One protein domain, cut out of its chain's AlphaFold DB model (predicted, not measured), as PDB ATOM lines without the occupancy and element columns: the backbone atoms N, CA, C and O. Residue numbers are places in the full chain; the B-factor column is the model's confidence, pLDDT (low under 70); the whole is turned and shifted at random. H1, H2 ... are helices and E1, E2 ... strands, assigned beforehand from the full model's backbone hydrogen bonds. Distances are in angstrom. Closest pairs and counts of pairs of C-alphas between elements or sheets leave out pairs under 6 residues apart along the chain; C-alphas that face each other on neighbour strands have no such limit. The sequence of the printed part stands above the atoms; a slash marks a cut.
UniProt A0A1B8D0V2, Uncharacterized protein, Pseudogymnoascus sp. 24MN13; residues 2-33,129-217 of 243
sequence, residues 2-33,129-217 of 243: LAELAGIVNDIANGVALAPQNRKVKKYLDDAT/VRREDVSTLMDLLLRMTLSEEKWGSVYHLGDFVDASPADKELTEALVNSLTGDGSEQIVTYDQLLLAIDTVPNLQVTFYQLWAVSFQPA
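This is residues 2 to 33 and 129 to 217 of the 243 residues of an uncharacterized protein of Pseudogymnoascus sp. 24MN13 (UniProt A0A1B8D0V2). H3 and H6 form the core, with H6 set across one end of H3; H4 packs on H3 and crosses it, and a tiny strand hairpin, E1 and E2, lies by that same end of H3 and packs on H6. H5 meets the last residues of H4, while H1 and H2 form a corner at the outside, where H2 reaches the core through Val 204 of H6. The printed part has 121 residues with six named helices and two named strands, in the order H1, H2, H3, E1, E2, H4, H5, H6; the sheet, E1 - E2, is antiparallel and the class is mostly helix. The whole is compact, with a radius of gyration of the C-alphas of 15.0 A and spans of 45 by 34 by 27 A.

H1, residues 2 to 17, and H2, residues 19 to 32, meet only through their link. H1 is near H4, residues 165 to 179, with 8 pairs of C-alphas within 10 A. H2 touches H6, residues 202 to 213, about perpendicular at 81 degrees; the closest C-alphas, those of Lys 26 and Val 204, are 6.3 A apart, and Val 204 alone of H6 takes part. H3, residues 131 to 143, touches H4 at a steep tilt of 45 degrees, opposite ways, with the C-alphas of Asp 139 and Thr 171 closest at 5.7 A. With residues 140 to 141 alone, H3 also touches H6, about perpendicular at 75 degrees; the closest C-alphas are those of Leu 141 and Leu 209, 6.8 A apart. E1, residues 144 to 146, and E2, residues 158 to 160, are an antiparallel hairpin, with N 145 and O 159 within hydrogen-bond range at 2.8 A and N 159 and O 145 at 3.0 A. The closest C-alphas of E2 and H6, those of Gly 158 and Val 212, are 5.2 A apart. H4, with residues 178 to 179 alone, touches H5, residues 189 to 198, at a steep tilt of 52 degrees, opposite ways; the closest C-alphas are those of Thr 179 and Gln 191, 5.7 A apart. H5 and H6 are close but not clearly touching, at 6.5 A between the C-alphas of Ile 196 and Leu 202. Every O i to N i+4 pair is within hydrogen-bond range in H1, H2, H3, H4 and H6; in H5 it is 2 of 6, beside 6 of 7 O i to N i+3 pairs.

H1 begins at C-alpha 2, (180.674, 137.984, 204.193), and is 21.5 A long; H2 is 18.8 A. H3, 18.3 A, begins at C-alpha 131, (182.751, 166.435, 199.562), and E1 follows it directly. H4 is 20.9 A, H5 14.6 A, and H6 16.1 A, ending at C-alpha 213, (183.497, 166.272, 220.566).

The two C-alphas farthest apart, those of Gly 152 and Ser 183, are 45.4 A apart. Residues 34 to 128 are cut out, and C-alphas 33 and 129 are 22.4 A apart across the cut. The link from E1 to E2, 11 residues, is long. Mean pLDDT of the printed part is 70.3; 49 residues are under 70, among them residues 2 to 33 and 148 to 156.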
ATOM      1  N   LEU A   2     181.287 138.458 202.922       27.94
ATOM      2  CA  LEU A   2     180.674 137.984 204.193       27.94
ATOM      3  C   LEU A   2     181.099 138.800 205.435       27.94
ATOM      4  O   LEU A   2     180.310 138.940 206.363       27.94
ATOM      5  N   ALA A   3     182.310 139.367 205.434       35.69
ATOM      6  CA  ALA A   3     182.796 140.254 206.499       35.69
ATOM      7  C   ALA A   3     182.214 141.681 206.408       35.69
ATOM      8  O   ALA A   3     181.873 142.259 207.433       35.69
ATOM      9  N   GLU A   4     182.014 142.212 205.196       38.44
ATOM     10  CA  GLU A   4     181.325 143.497 204.958       38.44
ATOM     11  C   GLU A   4     179.853 143.442 205.384       38.44
ATOM     12  O   GLU A   4     179.358 144.353 206.041       38.44
ATOM     13  N   LEU A   5     179.158 142.338 205.078       34.53
ATOM     14  CA  LEU A   5     177.794 142.100 205.557       34.53
ATOM     15  C   LEU A   5     177.737 141.993 207.083       34.53
ATOM     16  O   LEU A   5     176.778 142.466 207.681       34.53
ATOM     17  N   ALA A   6     178.755 141.411 207.721       36.56
ATOM     18  CA  ALA A   6     178.826 141.342 209.176       36.56
ATOM     19  C   ALA A   6     179.033 142.727 209.815       36.56
ATOM     20  O   ALA A   6     178.407 142.989 210.835       36.56
ATOM     21  N   GLY A   7     179.833 143.614 209.208       42.50
ATOM     22  CA  GLY A   7     180.018 145.002 209.659       42.50
ATOM     23  C   GLY A   7     178.737 145.830 209.560       42.50
ATOM     24  O   GLY A   7     178.267 146.356 210.564       42.50
ATOM     25  N   ILE A   8     178.082 145.810 208.393       45.81
ATOM     26  CA  ILE A   8     176.788 146.481 208.170       45.81
ATOM     27  C   ILE A   8     175.717 145.947 209.129       45.81
ATOM     28  O   ILE A   8     174.936 146.711 209.692       45.81
ATOM     29  N   VAL A   9     175.678 144.631 209.358       42.53
ATOM     30  CA  VAL A   9     174.754 144.024 210.322       42.53
ATOM     31  C   VAL A   9     175.095 144.429 211.755       42.53
ATOM     32  O   VAL A   9     174.165 144.584 212.536       42.53
ATOM     33  N   ASN A  10     176.365 144.641 212.109       43.25
ATOM     34  CA  ASN A  10     176.762 145.073 213.450       43.25
ATOM     35  C   ASN A  10     176.429 146.553 213.702       43.25
ATOM     36  O   ASN A  10     175.951 146.890 214.780       43.25
ATOM     37  N   ASP A  11     176.572 147.417 212.697       49.75
ATOM     38  CA  ASP A  11     176.204 148.837 212.783       49.75
ATOM     39  C   ASP A  11     174.684 149.033 212.788       49.75
ATOM     40  O   ASP A  11     174.142 149.803 213.586       49.75
ATOM     41  N   ILE A  12     173.958 148.245 211.984       48.75
ATOM     42  CA  ILE A  12     172.496 148.151 212.062       48.75
ATOM     43  C   ILE A  12     172.079 147.547 213.408       48.75
ATOM     44  O   ILE A  12     171.131 148.032 214.015       48.75
ATOM     45  N   ALA A  13     172.777 146.528 213.916       43.19
ATOM     46  CA  ALA A  13     172.476 145.919 215.210       43.19
ATOM     47  C   ALA A  13     172.740 146.880 216.371       43.19
ATOM     48  O   ALA A  13     171.928 146.914 217.288       43.19
ATOM     49  N   ASN A  14     173.782 147.710 216.317       46.84
ATOM     50  CA  ASN A  14     174.024 148.782 217.283       46.84
ATOM     51  C   ASN A  14     172.932 149.858 217.186       46.84
ATOM     52  O   ASN A  14     172.364 150.257 218.204       46.84
ATOM     53  N   GLY A  15     172.535 150.247 215.970       48.19
ATOM     54  CA  GLY A  15     171.403 151.147 215.735       48.19
ATOM     55  C   GLY A  15     170.054 150.590 216.219       48.19
ATOM     56  O   GLY A  15     169.221 151.350 216.714       48.19
ATOM     57  N   VAL A  16     169.842 149.271 216.129       45.41
ATOM     58  CA  VAL A  16     168.637 148.547 216.581       45.41
ATOM     59  C   VAL A  16     168.657 148.294 218.092       45.41
ATOM     60  O   VAL A  16     167.629 148.469 218.747       45.41
ATOM     61  N   ALA A  17     169.807 147.946 218.669       44.25
ATOM     62  CA  ALA A  17     169.998 147.753 220.107       44.25
ATOM     63  C   ALA A  17     169.824 149.073 220.867       44.25
ATOM     64  O   ALA A  17     169.170 149.114 221.911       44.25
ATOM     65  N   LEU A  18     170.309 150.170 220.285       47.72
ATOM     66  CA  LEU A  18     170.105 151.517 220.801       47.72
ATOM     67  C   LEU A  18     168.787 152.138 220.330       47.72
ATOM     68  O   LEU A  18     168.423 153.189 220.839       47.72
ATOM     69  N   ALA A  19     167.998 151.519 219.441       52.97
ATOM     70  CA  ALA A  19     166.763 152.110 218.905       52.97
ATOM     71  C   ALA A  19     165.755 152.605 219.966       52.97
ATOM     72  O   ALA A  19     165.111 153.633 219.733       52.97
ATOM     73  N   PRO A  20     165.569 151.947 221.130       50.91
ATOM     74  CA  PRO A  20     164.726 152.477 222.202       50.91
ATOM     75  C   PRO A  20     165.340 153.704 222.887       50.91
ATOM     76  O   PRO A  20     164.618 154.622 223.275       50.91
ATOM     77  N   GLN A  21     166.668 153.730 223.029       52.97
ATOM     78  CA  GLN A  21     167.402 154.860 223.592       52.97
ATOM     79  C   GLN A  21     167.443 156.021 222.594       52.97
ATOM     80  O   GLN A  21     167.095 157.129 222.970       52.97
ATOM     81  N   ASN A  22     167.704 155.759 221.315       52.66
ATOM     82  CA  ASN A  22     167.624 156.710 220.209       52.66
ATOM     83  C   ASN A  22     166.207 157.258 220.029       52.66
ATOM     84  O   ASN A  22     166.065 158.427 219.715       52.66
ATOM     85  N   ARG A  23     165.146 156.485 220.303       57.03
ATOM     86  CA  ARG A  23     163.771 157.018 220.364       57.03
ATOM     87  C   ARG A  23     163.557 157.975 221.533       57.03
ATOM     88  O   ARG A  23     162.860 158.969 221.369       57.03
ATOM     89  N   LYS A  24     164.146 157.693 222.700       55.78
ATOM     90  CA  LYS A  24     164.113 158.617 223.845       55.78
ATOM     91  C   LYS A  24     164.939 159.864 223.558       55.78
ATOM     92  O   LYS A  24     164.425 160.951 223.744       55.78
ATOM     93  N   VAL A  25     166.168 159.715 223.066       53.25
ATOM     94  CA  VAL A  25     167.048 160.824 222.674       53.25
ATOM     95  C   VAL A  25     166.404 161.640 221.565       53.25
ATOM     96  O   VAL A  25     166.401 162.847 221.682       53.25
ATOM     97  N   LYS A  26     165.777 161.022 220.557       55.78
ATOM     98  CA  LYS A  26     165.008 161.728 219.525       55.78
ATOM     99  C   LYS A  26     163.855 162.519 220.130       55.78
ATOM    100  O   LYS A  26     163.775 163.706 219.884       55.78
ATOM    101  N   LYS A  27     163.038 161.901 220.989       55.84
ATOM    102  CA  LYS A  27     161.973 162.615 221.705       55.84
ATOM    103  C   LYS A  27     162.527 163.793 222.523       55.84
ATOM    104  O   LYS A  27     161.948 164.862 222.518       55.84
ATOM    105  N   TYR A  28     163.665 163.611 223.190       53.50
ATOM    106  CA  TYR A  28     164.322 164.689 223.924       53.50
ATOM    107  C   TYR A  28     164.965 165.730 223.013       53.50
ATOM    108  O   TYR A  28     165.007 166.879 223.400       53.50
ATOM    109  N   LEU A  29     165.475 165.368 221.839       48.41
ATOM    110  CA  LEU A  29     165.971 166.315 220.845       48.41
ATOM    111  C   LEU A  29     164.803 167.133 220.298       48.41
ATOM    112  O   LEU A  29     164.923 168.349 220.244       48.41
ATOM    113  N   ASP A  30     163.669 166.502 220.004       52.56
ATOM    114  CA  ASP A  30     162.428 167.189 219.637       52.56
ATOM    115  C   ASP A  30     161.994 168.169 220.757       52.56
ATOM    116  O   ASP A  30     161.568 169.281 220.460       52.56
ATOM    117  N   ASP A  31     162.185 167.797 222.034       47.03
ATOM    118  CA  ASP A  31     161.843 168.621 223.210       47.03
ATOM    119  C   ASP A  31     162.931 169.657 223.618       47.03
ATOM    120  O   ASP A  31     162.617 170.635 224.297       47.03
ATOM    121  N   ALA A  32     164.215 169.450 223.283       40.69
ATOM    122  CA  ALA A  32     165.364 170.170 223.867       40.69
ATOM    123  C   ALA A  32     166.331 170.800 222.855       40.69
ATOM    124  O   ALA A  32     167.157 171.628 223.247       40.69
ATOM    125  N   THR A  33     166.283 170.430 221.573       45.03
ATOM    126  CA  THR A  33     167.024 171.195 220.564       45.03
ATOM    127  C   THR A  33     166.300 172.498 220.291       45.03
ATOM    128  O   THR A  33     165.077 172.536 220.155       45.03
ATOM    129  N   VAL A 129     179.338 173.317 201.511       84.00
ATOM    130  CA  VAL A 129     179.657 171.997 202.039       84.00
ATOM    131  C   VAL A 129     180.374 171.249 200.942       84.00
ATOM    132  O   VAL A 129     179.814 171.016 199.869       84.00
ATOM    133  N   ARG A 130     181.627 170.901 201.197       87.25
ATOM    134  CA  ARG A 130     182.434 170.171 200.237       87.25
ATOM    135  C   ARG A 130     182.350 168.678 200.479       87.25
ATOM    136  O   ARG A 130     182.007 168.217 201.569       87.25
ATOM    137  N   ARG A 131     182.703 167.898 199.461       86.88
ATOM    138  CA  ARG A 131     182.751 166.435 199.562       86.88
ATOM    139  C   ARG A 131     183.674 165.987 200.697       86.88
ATOM    140  O   ARG A 131     183.339 165.049 201.417       86.88
ATOM    141  N   GLU A 132     184.805 166.668 200.886       88.19
ATOM    142  CA  GLU A 132     185.718 166.410 202.003       88.19
ATOM    143  C   GLU A 132     185.082 166.646 203.383       88.19
ATOM    144  O   GLU A 132     185.359 165.888 204.314       88.19
ATOM    145  N   ASP A 133     184.192 167.633 203.509       88.00
ATOM    146  CA  ASP A 133     183.496 167.936 204.762       88.00
ATOM    147  C   ASP A 133     182.498 166.817 205.088       88.00
ATOM    148  O   ASP A 133     182.452 166.321 206.215       88.00
ATOM    149  N   VAL A 134     181.752 166.348 204.077       87.12
ATOM    150  CA  VAL A 134     180.836 165.201 204.212       87.12
ATOM    151  C   VAL A 134     181.603 163.920 204.541       87.12
ATOM    152  O   VAL A 134     181.170 163.155 205.398       87.12
ATOM    153  N   SER A 135     182.752 163.698 203.902       88.88
ATOM    154  CA  SER A 135     183.620 162.550 204.188       88.88
ATOM    155  C   SER A 135     184.124 162.565 205.628       88.88
ATOM    156  O   SER A 135     184.002 161.568 206.335       88.88
ATOM    157  N   THR A 136     184.589 163.724 206.097       90.75
ATOM    158  CA  THR A 136     185.028 163.906 207.486       90.75
ATOM    159  C   THR A 136     183.886 163.643 208.464       90.75
ATOM    160  O   THR A 136     184.084 162.962 209.467       90.75
ATOM    161  N   LEU A 137     182.680 164.136 208.167       89.62
ATOM    162  CA  LEU A 137     181.506 163.859 208.987       89.62
ATOM    163  C   LEU A 137     181.212 162.354 209.049       89.62
ATOM    164  O   LEU A 137     181.041 161.821 210.140       89.62
ATOM    165  N   MET A 138     181.165 161.663 207.909       88.31
ATOM    166  CA  MET A 138     180.845 160.231 207.862       88.31
ATOM    167  C   MET A 138     181.896 159.382 208.584       88.31
ATOM    168  O   MET A 138     181.531 158.520 209.381       88.31
ATOM    169  N   ASP A 139     183.180 159.677 208.386       89.81
ATOM    170  CA  ASP A 139     184.278 159.012 209.094       89.81
ATOM    171  C   ASP A 139     184.163 159.193 210.618       89.81
ATOM    172  O   ASP A 139     184.284 158.231 211.376       89.81
ATOM    173  N   LEU A 140     183.860 160.409 211.082       90.69
ATOM    174  CA  LEU A 140     183.657 160.676 212.509       90.69
ATOM    175  C   LEU A 140     182.444 159.936 213.072       90.69
ATOM    176  O   LEU A 140     182.526 159.397 214.173       90.69
ATOM    177  N   LEU A 141     181.329 159.899 212.338       87.81
ATOM    178  CA  LEU A 141     180.114 159.211 212.776       87.81
ATOM    179  C   LEU A 141     180.326 157.696 212.885       87.81
ATOM    180  O   LEU A 141     179.846 157.098 213.844       87.81
ATOM    181  N   LEU A 142     181.062 157.088 211.948       86.00
ATOM    182  CA  LEU A 142     181.366 155.652 211.967       86.00
ATOM    183  C   LEU A 142     182.335 155.273 213.090       86.00
ATOM    184  O   LEU A 142     182.202 154.210 213.691       86.00
ATOM    185  N   ARG A 143     183.292 156.149 213.411       88.75
ATOM    186  CA  ARG A 143     184.269 155.913 214.486       88.75
ATOM    187  C   ARG A 143     183.761 156.309 215.868       88.75
ATOM    188  O   ARG A 143     184.430 156.028 216.862       88.75
ATOM    189  N   MET A 144     182.616 156.977 215.955       87.88
ATOM    190  CA  MET A 144     182.053 157.397 217.229       87.88
ATOM    191  C   MET A 144     181.515 156.189 217.997       87.88
ATOM    192  O   MET A 144     180.617 155.477 217.553       87.88
ATOM    193  N   THR A 145     182.020 156.009 219.210       84.75
ATOM    194  CA  THR A 145     181.520 155.026 220.169       84.75
ATOM    195  C   THR A 145     180.859 155.741 221.330       84.75
ATOM    196  O   THR A 145     181.385 156.722 221.851       84.75
ATOM    197  N   LEU A 146     179.685 155.264 221.734       82.69
ATOM    198  CA  LEU A 146     178.917 155.853 222.825       82.69
ATOM    199  C   LEU A 146     179.065 155.007 224.089       82.69
ATOM    200  O   LEU A 146     178.949 153.784 224.064       82.69
ATOM    201  N   SER A 147     179.286 155.681 225.208       76.06
ATOM    202  CA  SER A 147     179.249 155.112 226.547       76.06
ATOM    203  C   SER A 147     177.810 155.059 227.063       76.06
ATOM    204  O   SER A 147     177.006 155.971 226.856       76.06
ATOM    205  N   GLU A 148     177.486 154.013 227.817       69.25
ATOM    206  CA  GLU A 148     176.244 153.950 228.600       69.25
ATOM    207  C   GLU A 148     176.219 155.020 229.712       69.25
ATOM    208  O   GLU A 148     175.153 155.451 230.160       69.25
ATOM    209  N   GLU A 149     177.391 155.487 230.160       64.69
ATOM    210  CA  GLU A 149     177.517 156.473 231.232       64.69
ATOM    211  C   GLU A 149     177.250 157.894 230.705       64.69
ATOM    212  O   GLU A 149     178.001 158.432 229.894       64.69
ATOM    213  N   LYS A 150     176.180 158.535 231.192       63.72
ATOM    214  CA  LYS A 150     175.760 159.877 230.741       63.72
ATOM    215  C   LYS A 150     176.307 161.036 231.582       63.72
ATOM    216  O   LYS A 150     176.072 162.187 231.253       63.72
ATOM    217  N   TRP A 151     176.971 160.762 232.710       55.62
ATOM    218  CA  TRP A 151     177.452 161.760 233.698       55.62
ATOM    219  C   TRP A 151     176.439 162.866 234.067       55.62
ATOM    220  O   TRP A 151     176.821 164.006 234.320       55.62
ATOM    221  N   GLY A 152     175.141 162.543 234.108       55.94
ATOM    222  CA  GLY A 152     174.080 163.524 234.376       55.94
ATOM    223  C   GLY A 152     173.723 164.430 233.187       55.94
ATOM    224  O   GLY A 152     172.876 165.303 233.336       55.94
ATOM    225  N   SER A 153     174.330 164.213 232.017       59.81
ATOM    226  CA  SER A 153     173.923 164.788 230.735       59.81
ATOM    227  C   SER A 153     172.724 164.039 230.149       59.81
ATOM    228  O   SER A 153     172.477 162.864 230.434       59.81
ATOM    229  N   VAL A 154     171.978 164.727 229.288       63.06
ATOM    230  CA  VAL A 154     170.900 164.136 228.481       63.06
ATOM    231  C   VAL A 154     171.488 163.250 227.369       63.06
ATOM    232  O   VAL A 154     170.874 162.255 226.970       63.06
ATOM    233  N   TYR A 155     172.705 163.567 226.915       64.56
ATOM    234  CA  TYR A 155     173.411 162.859 225.850       64.56
ATOM    235  C   TYR A 155     174.347 161.777 226.393       64.56
ATOM    236  O   TYR A 155     174.901 161.897 227.486       64.56
ATOM    237  N   HIS A 156     174.525 160.719 225.601       68.69
ATOM    238  CA  HIS A 156     175.595 159.755 225.825       68.69
ATOM    239  C   HIS A 156     176.931 160.415 225.482       68.69
ATOM    240  O   HIS A 156     177.053 161.054 224.440       68.69
ATOM    241  N   LEU A 157     177.897 160.271 226.383       74.50
ATOM    242  CA  LEU A 157     179.288 160.636 226.135       74.50
ATOM    243  C   LEU A 157     179.984 159.498 225.394       74.50
ATOM    244  O   LEU A 157     179.403 158.425 225.245       74.50
ATOM    245  N   GLY A 158     181.208 159.703 224.924       84.06
ATOM    246  CA  GLY A 158     181.820 158.731 224.026       84.06
ATOM    247  C   GLY A 158     183.291 158.955 223.742       84.06
ATOM    248  O   GLY A 158     183.943 159.779 224.378       84.06
ATOM    249  N   ASP A 159     183.803 158.199 222.784       85.69
ATOM    250  CA  ASP A 159     185.153 158.359 222.253       85.69
ATOM    251  C   ASP A 159     185.187 157.958 220.774       85.69
ATOM    252  O   ASP A 159     184.240 157.352 220.263       85.69
ATOM    253  N   PHE A 160     186.280 158.279 220.088       88.19
ATOM    254  CA  PHE A 160     186.515 157.880 218.708       88.19
ATOM    255  C   PHE A 160     187.493 156.717 218.649       88.19
ATOM    256  O   PHE A 160     188.611 156.809 219.152       88.19
ATOM    257  N   VAL A 161     187.102 155.637 217.977       89.00
ATOM    258  CA  VAL A 161     188.049 154.568 217.655       89.00
ATOM    259  C   VAL A 161     189.000 154.998 216.536       89.00
ATOM    260  O   VAL A 161     188.712 155.899 215.735       89.00
ATOM    261  N   ASP A 162     190.156 154.340 216.488       86.56
ATOM    262  CA  ASP A 162     191.122 154.518 215.410       86.56
ATOM    263  C   ASP A 162     190.515 154.109 214.065       86.56
ATOM    264  O   ASP A 162     189.799 153.114 213.964       86.56
ATOM    265  N   ALA A 163     190.838 154.864 213.016       82.81
ATOM    266  CA  ALA A 163     190.329 154.591 211.679       82.81
ATOM    267  C   ALA A 163     190.865 153.261 211.135       82.81
ATOM    268  O   ALA A 163     192.074 153.112 210.919       82.81
ATOM    269  N   SER A 164     189.966 152.320 210.846       83.75
ATOM    270  CA  SER A 164     190.321 151.070 210.180       83.75
ATOM    271  C   SER A 164     190.217 151.192 208.649       83.75
ATOM    272  O   SER A 164     189.523 152.068 208.127       83.75
ATOM    273  N   PRO A 165     190.896 150.320 207.878       83.12
ATOM    274  CA  PRO A 165     190.717 150.272 206.426       83.12
ATOM    275  C   PRO A 165     189.265 150.004 205.998       83.12
ATOM    276  O   PRO A 165     188.843 150.522 204.970       83.12
ATOM    277  N   ALA A 166     188.511 149.237 206.793       81.06
ATOM    278  CA  ALA A 166     187.105 148.940 206.524       81.06
ATOM    279  C   ALA A 166     186.216 150.181 206.708       81.06
ATOM    280  O   ALA A 166     185.362 150.446 205.866       81.06
ATOM    281  N   ASP A 167     186.469 150.983 207.746       80.12
ATOM    282  CA  ASP A 167     185.718 152.223 207.991       80.12
ATOM    283  C   ASP A 167     185.937 153.232 206.864       80.12
ATOM    284  O   ASP A 167     185.011 153.932 206.458       80.12
ATOM    285  N   LYS A 168     187.154 153.276 206.307       84.31
ATOM    286  CA  LYS A 168     187.481 154.136 205.163       84.31
ATOM    287  C   LYS A 168     186.729 153.729 203.902       84.31
ATOM    288  O   LYS A 168     186.181 154.596 203.230       84.31
ATOM    289  N   GLU A 169     186.682 152.434 203.597       85.69
ATOM    290  CA  GLU A 169     185.942 151.920 202.438       85.69
ATOM    291  C   GLU A 169     184.435 152.175 202.584       85.69
ATOM    292  O   GLU A 169     183.787 152.628 201.640       85.69
ATOM    293  N   LEU A 170     183.884 151.973 203.787       84.81
ATOM    294  CA  LEU A 170     182.482 152.276 204.078       84.81
ATOM    295  C   LEU A 170     182.187 153.779 203.984       84.81
ATOM    296  O   LEU A 170     181.185 154.168 203.385       84.81
ATOM    297  N   THR A 171     183.070 154.623 204.523       87.38
ATOM    298  CA  THR A 171     182.977 156.087 204.407       87.38
ATOM    299  C   THR A 171     182.940 156.500 202.942       87.38
ATOM    300  O   THR A 171     182.061 157.255 202.536       87.38
ATOM    301  N   GLU A 172     183.860 155.983 202.128       87.19
ATOM    302  CA  GLU A 172     183.930 156.297 200.705       87.19
ATOM    303  C   GLU A 172     182.668 155.838 199.964       87.19
ATOM    304  O   GLU A 172     182.085 156.614 199.209       87.19
ATOM    305  N   ALA A 173     182.180 154.624 200.235       85.88
ATOM    306  CA  ALA A 173     180.940 154.116 199.653       85.88
ATOM    307  C   ALA A 173     179.724 154.993 200.009       85.88
ATOM    308  O   ALA A 173     178.924 155.320 199.128       85.88
ATOM    309  N   LEU A 174     179.608 155.420 201.271       84.94
ATOM    310  CA  LEU A 174     178.552 156.330 201.719       84.94
ATOM    311  C   LEU A 174     178.674 157.690 201.032       84.94
ATOM    312  O   LEU A 174     177.716 158.152 200.420       84.94
ATOM    313  N   VAL A 175     179.852 158.312 201.050       86.50
ATOM    314  CA  VAL A 175     180.083 159.612 200.403       86.50
ATOM    315  C   VAL A 175     179.767 159.543 198.910       86.50
ATOM    316  O   VAL A 175     179.105 160.442 198.394       86.50
ATOM    317  N   ASN A 176     180.166 158.472 198.221       85.69
ATOM    318  CA  ASN A 176     179.859 158.258 196.806       85.69
ATOM    319  C   ASN A 176     178.350 158.134 196.565       85.69
ATOM    320  O   ASN A 176     177.835 158.707 195.608       85.69
ATOM    321  N   SER A 177     177.628 157.445 197.452       81.56
ATOM    322  CA  SER A 177     176.167 157.347 197.379       81.56
ATOM    323  C   SER A 177     175.470 158.694 197.594       81.56
ATOM    324  O   SER A 177     174.420 158.932 197.004       81.56
ATOM    325  N   LEU A 178     176.024 159.563 198.444       78.25
ATOM    326  CA  LEU A 178     175.416 160.849 198.804       78.25
ATOM    327  C   LEU A 178     175.745 161.963 197.813       78.25
ATOM    328  O   LEU A 178     174.898 162.789 197.494       78.25
ATOM    329  N   THR A 179     176.981 161.992 197.328       78.12
ATOM    330  CA  THR A 179     177.522 163.099 196.522       78.12
ATOM    331  C   THR A 179     177.667 162.743 195.039       78.12
ATOM    332  O   THR A 179     177.976 163.609 194.225       78.12
ATOM    333  N   GLY A 180     177.402 161.488 194.665       74.12
ATOM    334  CA  GLY A 180     177.633 160.963 193.319       74.12
ATOM    335  C   GLY A 180     179.102 160.617 193.054       74.12
ATOM    336  O   GLY A 180     179.993 160.844 193.876       74.12
ATOM    337  N   ASP A 181     179.374 160.068 191.873       67.81
ATOM    338  CA  ASP A 181     180.724 159.761 191.373       67.81
ATOM    339  C   ASP A 181     181.455 160.991 190.794       67.81
ATOM    340  O   ASP A 181     182.617 160.907 190.394       67.81
ATOM    341  N   GLY A 182     180.768 162.135 190.747       57.69
ATOM    342  CA  GLY A 182     181.216 163.341 190.066       57.69
ATOM    343  C   GLY A 182     182.425 164.023 190.709       57.69
ATOM    344  O   GLY A 182     182.569 164.092 191.928       57.69
ATOM    345  N   SER A 183     183.248 164.626 189.851       57.16
ATOM    346  CA  SER A 183     184.390 165.495 190.174       57.16
ATOM    347  C   SER A 183     184.012 166.835 190.825       57.16
ATOM    348  O   SER A 183     184.870 167.708 190.965       57.16
ATOM    349  N   GLU A 184     182.733 167.054 191.140       60.78
ATOM    350  CA  GLU A 184     182.269 168.289 191.763       60.78
ATOM    351  C   GLU A 184     182.614 168.280 193.251       60.78
ATOM    352  O   GLU A 184     182.255 167.374 194.002       60.78
ATOM    353  N   GLN A 185     183.365 169.300 193.666       67.81
ATOM    354  CA  GLN A 185     183.853 169.409 195.034       67.81
ATOM    355  C   GLN A 185     182.784 169.946 195.991       67.81
ATOM    356  O   GLN A 185     182.864 169.687 197.188       67.81
ATOM    357  N   ILE A 186     181.784 170.663 195.471       79.25
ATOM    358  CA  ILE A 186     180.691 171.258 196.244       79.25
ATOM    359  C   ILE A 186     179.487 170.324 196.180       79.25
ATOM    360  O   ILE A 186     179.031 169.962 195.097       79.25
ATOM    361  N   VAL A 187     178.962 169.953 197.345       78.50
ATOM    362  CA  VAL A 187     177.789 169.090 197.453       78.50
ATOM    363  C   VAL A 187     176.536 169.954 197.410       78.50
ATOM    364  O   VAL A 187     176.360 170.873 198.212       78.50
ATOM    365  N   THR A 188     175.652 169.663 196.461       79.19
ATOM    366  CA  THR A 188     174.365 170.349 196.351       79.19
ATOM    367  C   THR A 188     173.435 169.952 197.492       79.19
ATOM    368  O   THR A 188     173.544 168.883 198.092       79.19
ATOM    369  N   TYR A 189     172.459 170.804 197.784       72.00
ATOM    370  CA  TYR A 189     171.509 170.507 198.844       72.00
ATOM    371  C   TYR A 189     170.643 169.269 198.560       72.00
ATOM    372  O   TYR A 189     170.387 168.476 199.464       72.00
ATOM    373  N   ASP A 190     170.239 169.067 197.307       76.19
ATOM    374  CA  ASP A 190     169.423 167.910 196.926       76.19
ATOM    375  C   ASP A 190     170.190 166.591 197.130       76.19
ATOM    376  O   ASP A 190     169.607 165.592 197.546       76.19
ATOM    377  N   GLN A 191     171.514 166.603 196.935       78.62
ATOM    378  CA  GLN A 191     172.403 165.487 197.278       78.62
ATOM    379  C   GLN A 191     172.463 165.240 198.795       78.62
ATOM    380  O   GLN A 191     172.397 164.099 199.247       78.62
ATOM    381  N   LEU A 192     172.523 166.300 199.606       74.75
ATOM    382  CA  LEU A 192     172.533 166.185 201.070       74.75
ATOM    383  C   LEU A 192     171.198 165.687 201.637       74.75
ATOM    384  O   LEU A 192     171.191 164.974 202.640       74.75
ATOM    385  N   LEU A 193     170.072 166.010 200.997       74.62
ATOM    386  CA  LEU A 193     168.760 165.488 201.386       74.62
ATOM    387  C   LEU A 193     168.681 163.961 201.268       74.62
ATOM    388  O   LEU A 193     168.090 163.323 202.137       74.62
ATOM    389  N   LEU A 194     169.331 163.360 200.265       74.06
ATOM    390  CA  LEU A 194     169.406 161.897 200.133       74.06
ATOM    391  C   LEU A 194     170.101 161.236 201.335       74.06
ATOM    392  O   LEU A 194     169.848 160.065 201.634       74.06
ATOM    393  N   ALA A 195     170.936 161.976 202.074       71.50
ATOM    394  CA  ALA A 195     171.582 161.468 203.283       71.50
ATOM    395  C   ALA A 195     170.595 161.144 204.400       71.50
ATOM    396  O   ALA A 195     170.859 160.243 205.192       71.50
ATOM    397  N   ILE A 196     169.451 161.827 204.437       67.88
ATOM    398  CA  ILE A 196     168.401 161.594 205.432       67.88
ATOM    399  C   ILE A 196     167.822 160.190 205.274       67.88
ATOM    400  O   ILE A 196     167.614 159.486 206.262       67.88
ATOM    401  N   ASP A 197     167.591 159.786 204.028       69.88
ATOM    402  CA  ASP A 197     167.005 158.487 203.707       69.88
ATOM    403  C   ASP A 197     168.046 157.360 203.773       69.88
ATOM    404  O   ASP A 197     167.704 156.208 204.039       69.88
ATOM    405  N   THR A 198     169.323 157.691 203.559       72.25
ATOM    406  CA  THR A 198     170.419 156.713 203.501       72.25
ATOM    407  C   THR A 198     171.017 156.415 204.878       72.25
ATOM    408  O   THR A 198     171.344 155.266 205.170       72.25
ATOM    409  N   VAL A 199     171.155 157.429 205.742       73.88
ATOM    410  CA  VAL A 199     171.787 157.300 207.063       73.88
ATOM    411  C   VAL A 199     170.719 157.425 208.156       73.88
ATOM    412  O   VAL A 199     170.306 158.534 208.514       73.88
ATOM    413  N   PRO A 200     170.244 156.302 208.726       71.75
ATOM    414  CA  PRO A 200     169.181 156.340 209.718       71.75
ATOM    415  C   PRO A 200     169.631 157.096 210.971       71.75
ATOM    416  O   PRO A 200     170.713 156.869 211.503       71.75
ATOM    417  N   ASN A 201     168.753 157.961 211.481       74.31
ATOM    418  CA  ASN A 201     169.003 158.810 212.652       74.31
ATOM    419  C   ASN A 201     170.169 159.802 212.496       74.31
ATOM    420  O   ASN A 201     170.642 160.298 213.514       74.31
ATOM    421  N   LEU A 202     170.583 160.149 211.269       80.81
ATOM    422  CA  LEU A 202     171.694 161.074 211.003       80.81
ATOM    423  C   LEU A 202     171.675 162.329 211.888       80.81
ATOM    424  O   LEU A 202     172.687 162.671 212.485       80.81
ATOM    425  N   GLN A 203     170.515 162.970 212.029       77.06
ATOM    426  CA  GLN A 203     170.355 164.157 212.872       77.06
ATOM    427  C   GLN A 203     170.672 163.879 214.354       77.06
ATOM    428  O   GLN A 203     171.381 164.643 215.003       77.06
ATOM    429  N   VAL A 204     170.178 162.764 214.895       77.12
ATOM    430  CA  VAL A 204     170.430 162.361 216.288       77.12
ATOM    431  C   VAL A 204     171.913 162.071 216.487       77.12
ATOM    432  O   VAL A 204     172.516 162.567 217.438       77.12
ATOM    433  N   THR A 205     172.504 161.305 215.569       79.31
ATOM    434  CA  THR A 205     173.918 160.930 215.611       79.31
ATOM    435  C   THR A 205     174.821 162.153 215.445       79.31
ATOM    436  O   THR A 205     175.862 162.237 216.086       79.31
ATOM    437  N   PHE A 206     174.401 163.153 214.669       85.06
ATOM    438  CA  PHE A 206     175.099 164.429 214.544       85.06
ATOM    439  C   PHE A 206     175.136 165.203 215.868       85.06
ATOM    440  O   PHE A 206     176.193 165.677 216.276       85.06
ATOM    441  N   TYR A 207     174.022 165.311 216.595       81.31
ATOM    442  CA  TYR A 207     174.050 165.968 217.908       81.31
ATOM    443  C   TYR A 207     174.832 165.164 218.952       81.31
ATOM    444  O   TYR A 207     175.488 165.750 219.813       81.31
ATOM    445  N   GLN A 208     174.808 163.833 218.866       81.75
ATOM    446  CA  GLN A 208     175.675 162.981 219.684       81.75
ATOM    447  C   GLN A 208     177.152 163.231 219.371       81.75
ATOM    448  O   GLN A 208     177.939 163.362 220.302       81.75
ATOM    449  N   LEU A 209     177.511 163.396 218.095       86.50
ATOM    450  CA  LEU A 209     178.865 163.768 217.689       86.50
ATOM    451  C   LEU A 209     179.296 165.081 218.347       86.50
ATOM    452  O   LEU A 209     180.360 165.130 218.953       86.50
ATOM    453  N   TRP A 210     178.445 166.111 218.323       84.00
ATOM    454  CA  TRP A 210     178.704 167.352 219.061       84.00
ATOM    455  C   TRP A 210     178.903 167.106 220.560       84.00
ATOM    456  O   TRP A 210     179.851 167.625 221.149       84.00
ATOM    457  N   ALA A 211     178.045 166.299 221.186       81.62
ATOM    458  CA  ALA A 211     178.178 165.982 222.603       81.62
ATOM    459  C   ALA A 211     179.520 165.299 222.911       81.62
ATOM    460  O   ALA A 211     180.169 165.696 223.871       81.62
ATOM    461  N   VAL A 212     179.955 164.342 222.086       83.88
ATOM    462  CA  VAL A 212     181.232 163.629 222.243       83.88
ATOM    463  C   VAL A 212     182.427 164.548 221.977       83.88
ATOM    464  O   VAL A 212     183.373 164.559 222.759       83.88
ATOM    465  N   SER A 213     182.392 165.367 220.921       85.00
ATOM    466  CA  SER A 213     183.497 166.272 220.566       85.00
ATOM    467  C   SER A 213     183.741 167.372 221.599       85.00
ATOM    468  O   SER A 213     184.881 167.793 221.785       85.00
ATOM    469  N   PHE A 214     182.687 167.840 222.271       82.62
ATOM    470  CA  PHE A 214     182.758 168.938 223.239       82.62
ATOM    471  C   PHE A 214     182.493 168.488 224.680       82.62
ATOM    472  O   PHE A 214     182.258 169.323 225.559       82.62
ATOM    473  N   GLN A 215     182.534 167.181 224.944       78.94
ATOM    474  CA  GLN A 215     182.340 166.668 226.291       78.94
ATOM    475  C   GLN A 215     183.429 167.183 227.240       78.94
ATOM    476  O   GLN A 215     184.596 167.309 226.854       78.94
ATOM    477  N   PRO A 216     183.086 167.455 228.510       73.25
ATOM    478  CA  PRO A 216     184.094 167.758 229.511       73.25
ATOM    479  C   PRO A 216     185.017 166.551 229.704       73.25
ATOM    480  O   PRO A 216     184.602 165.403 229.540       73.25
ATOM    481  N   ALA A 217     186.263 166.802 230.108       69.44
ATOM    482  CA  ALA A 217     187.177 165.727 230.473       69.44
ATOM    483  C   ALA A 217     186.551 164.823 231.543       69.44
ATOM    484  O   ALA A 217     185.819 165.297 232.424       69.44
TER     485      ALA A 217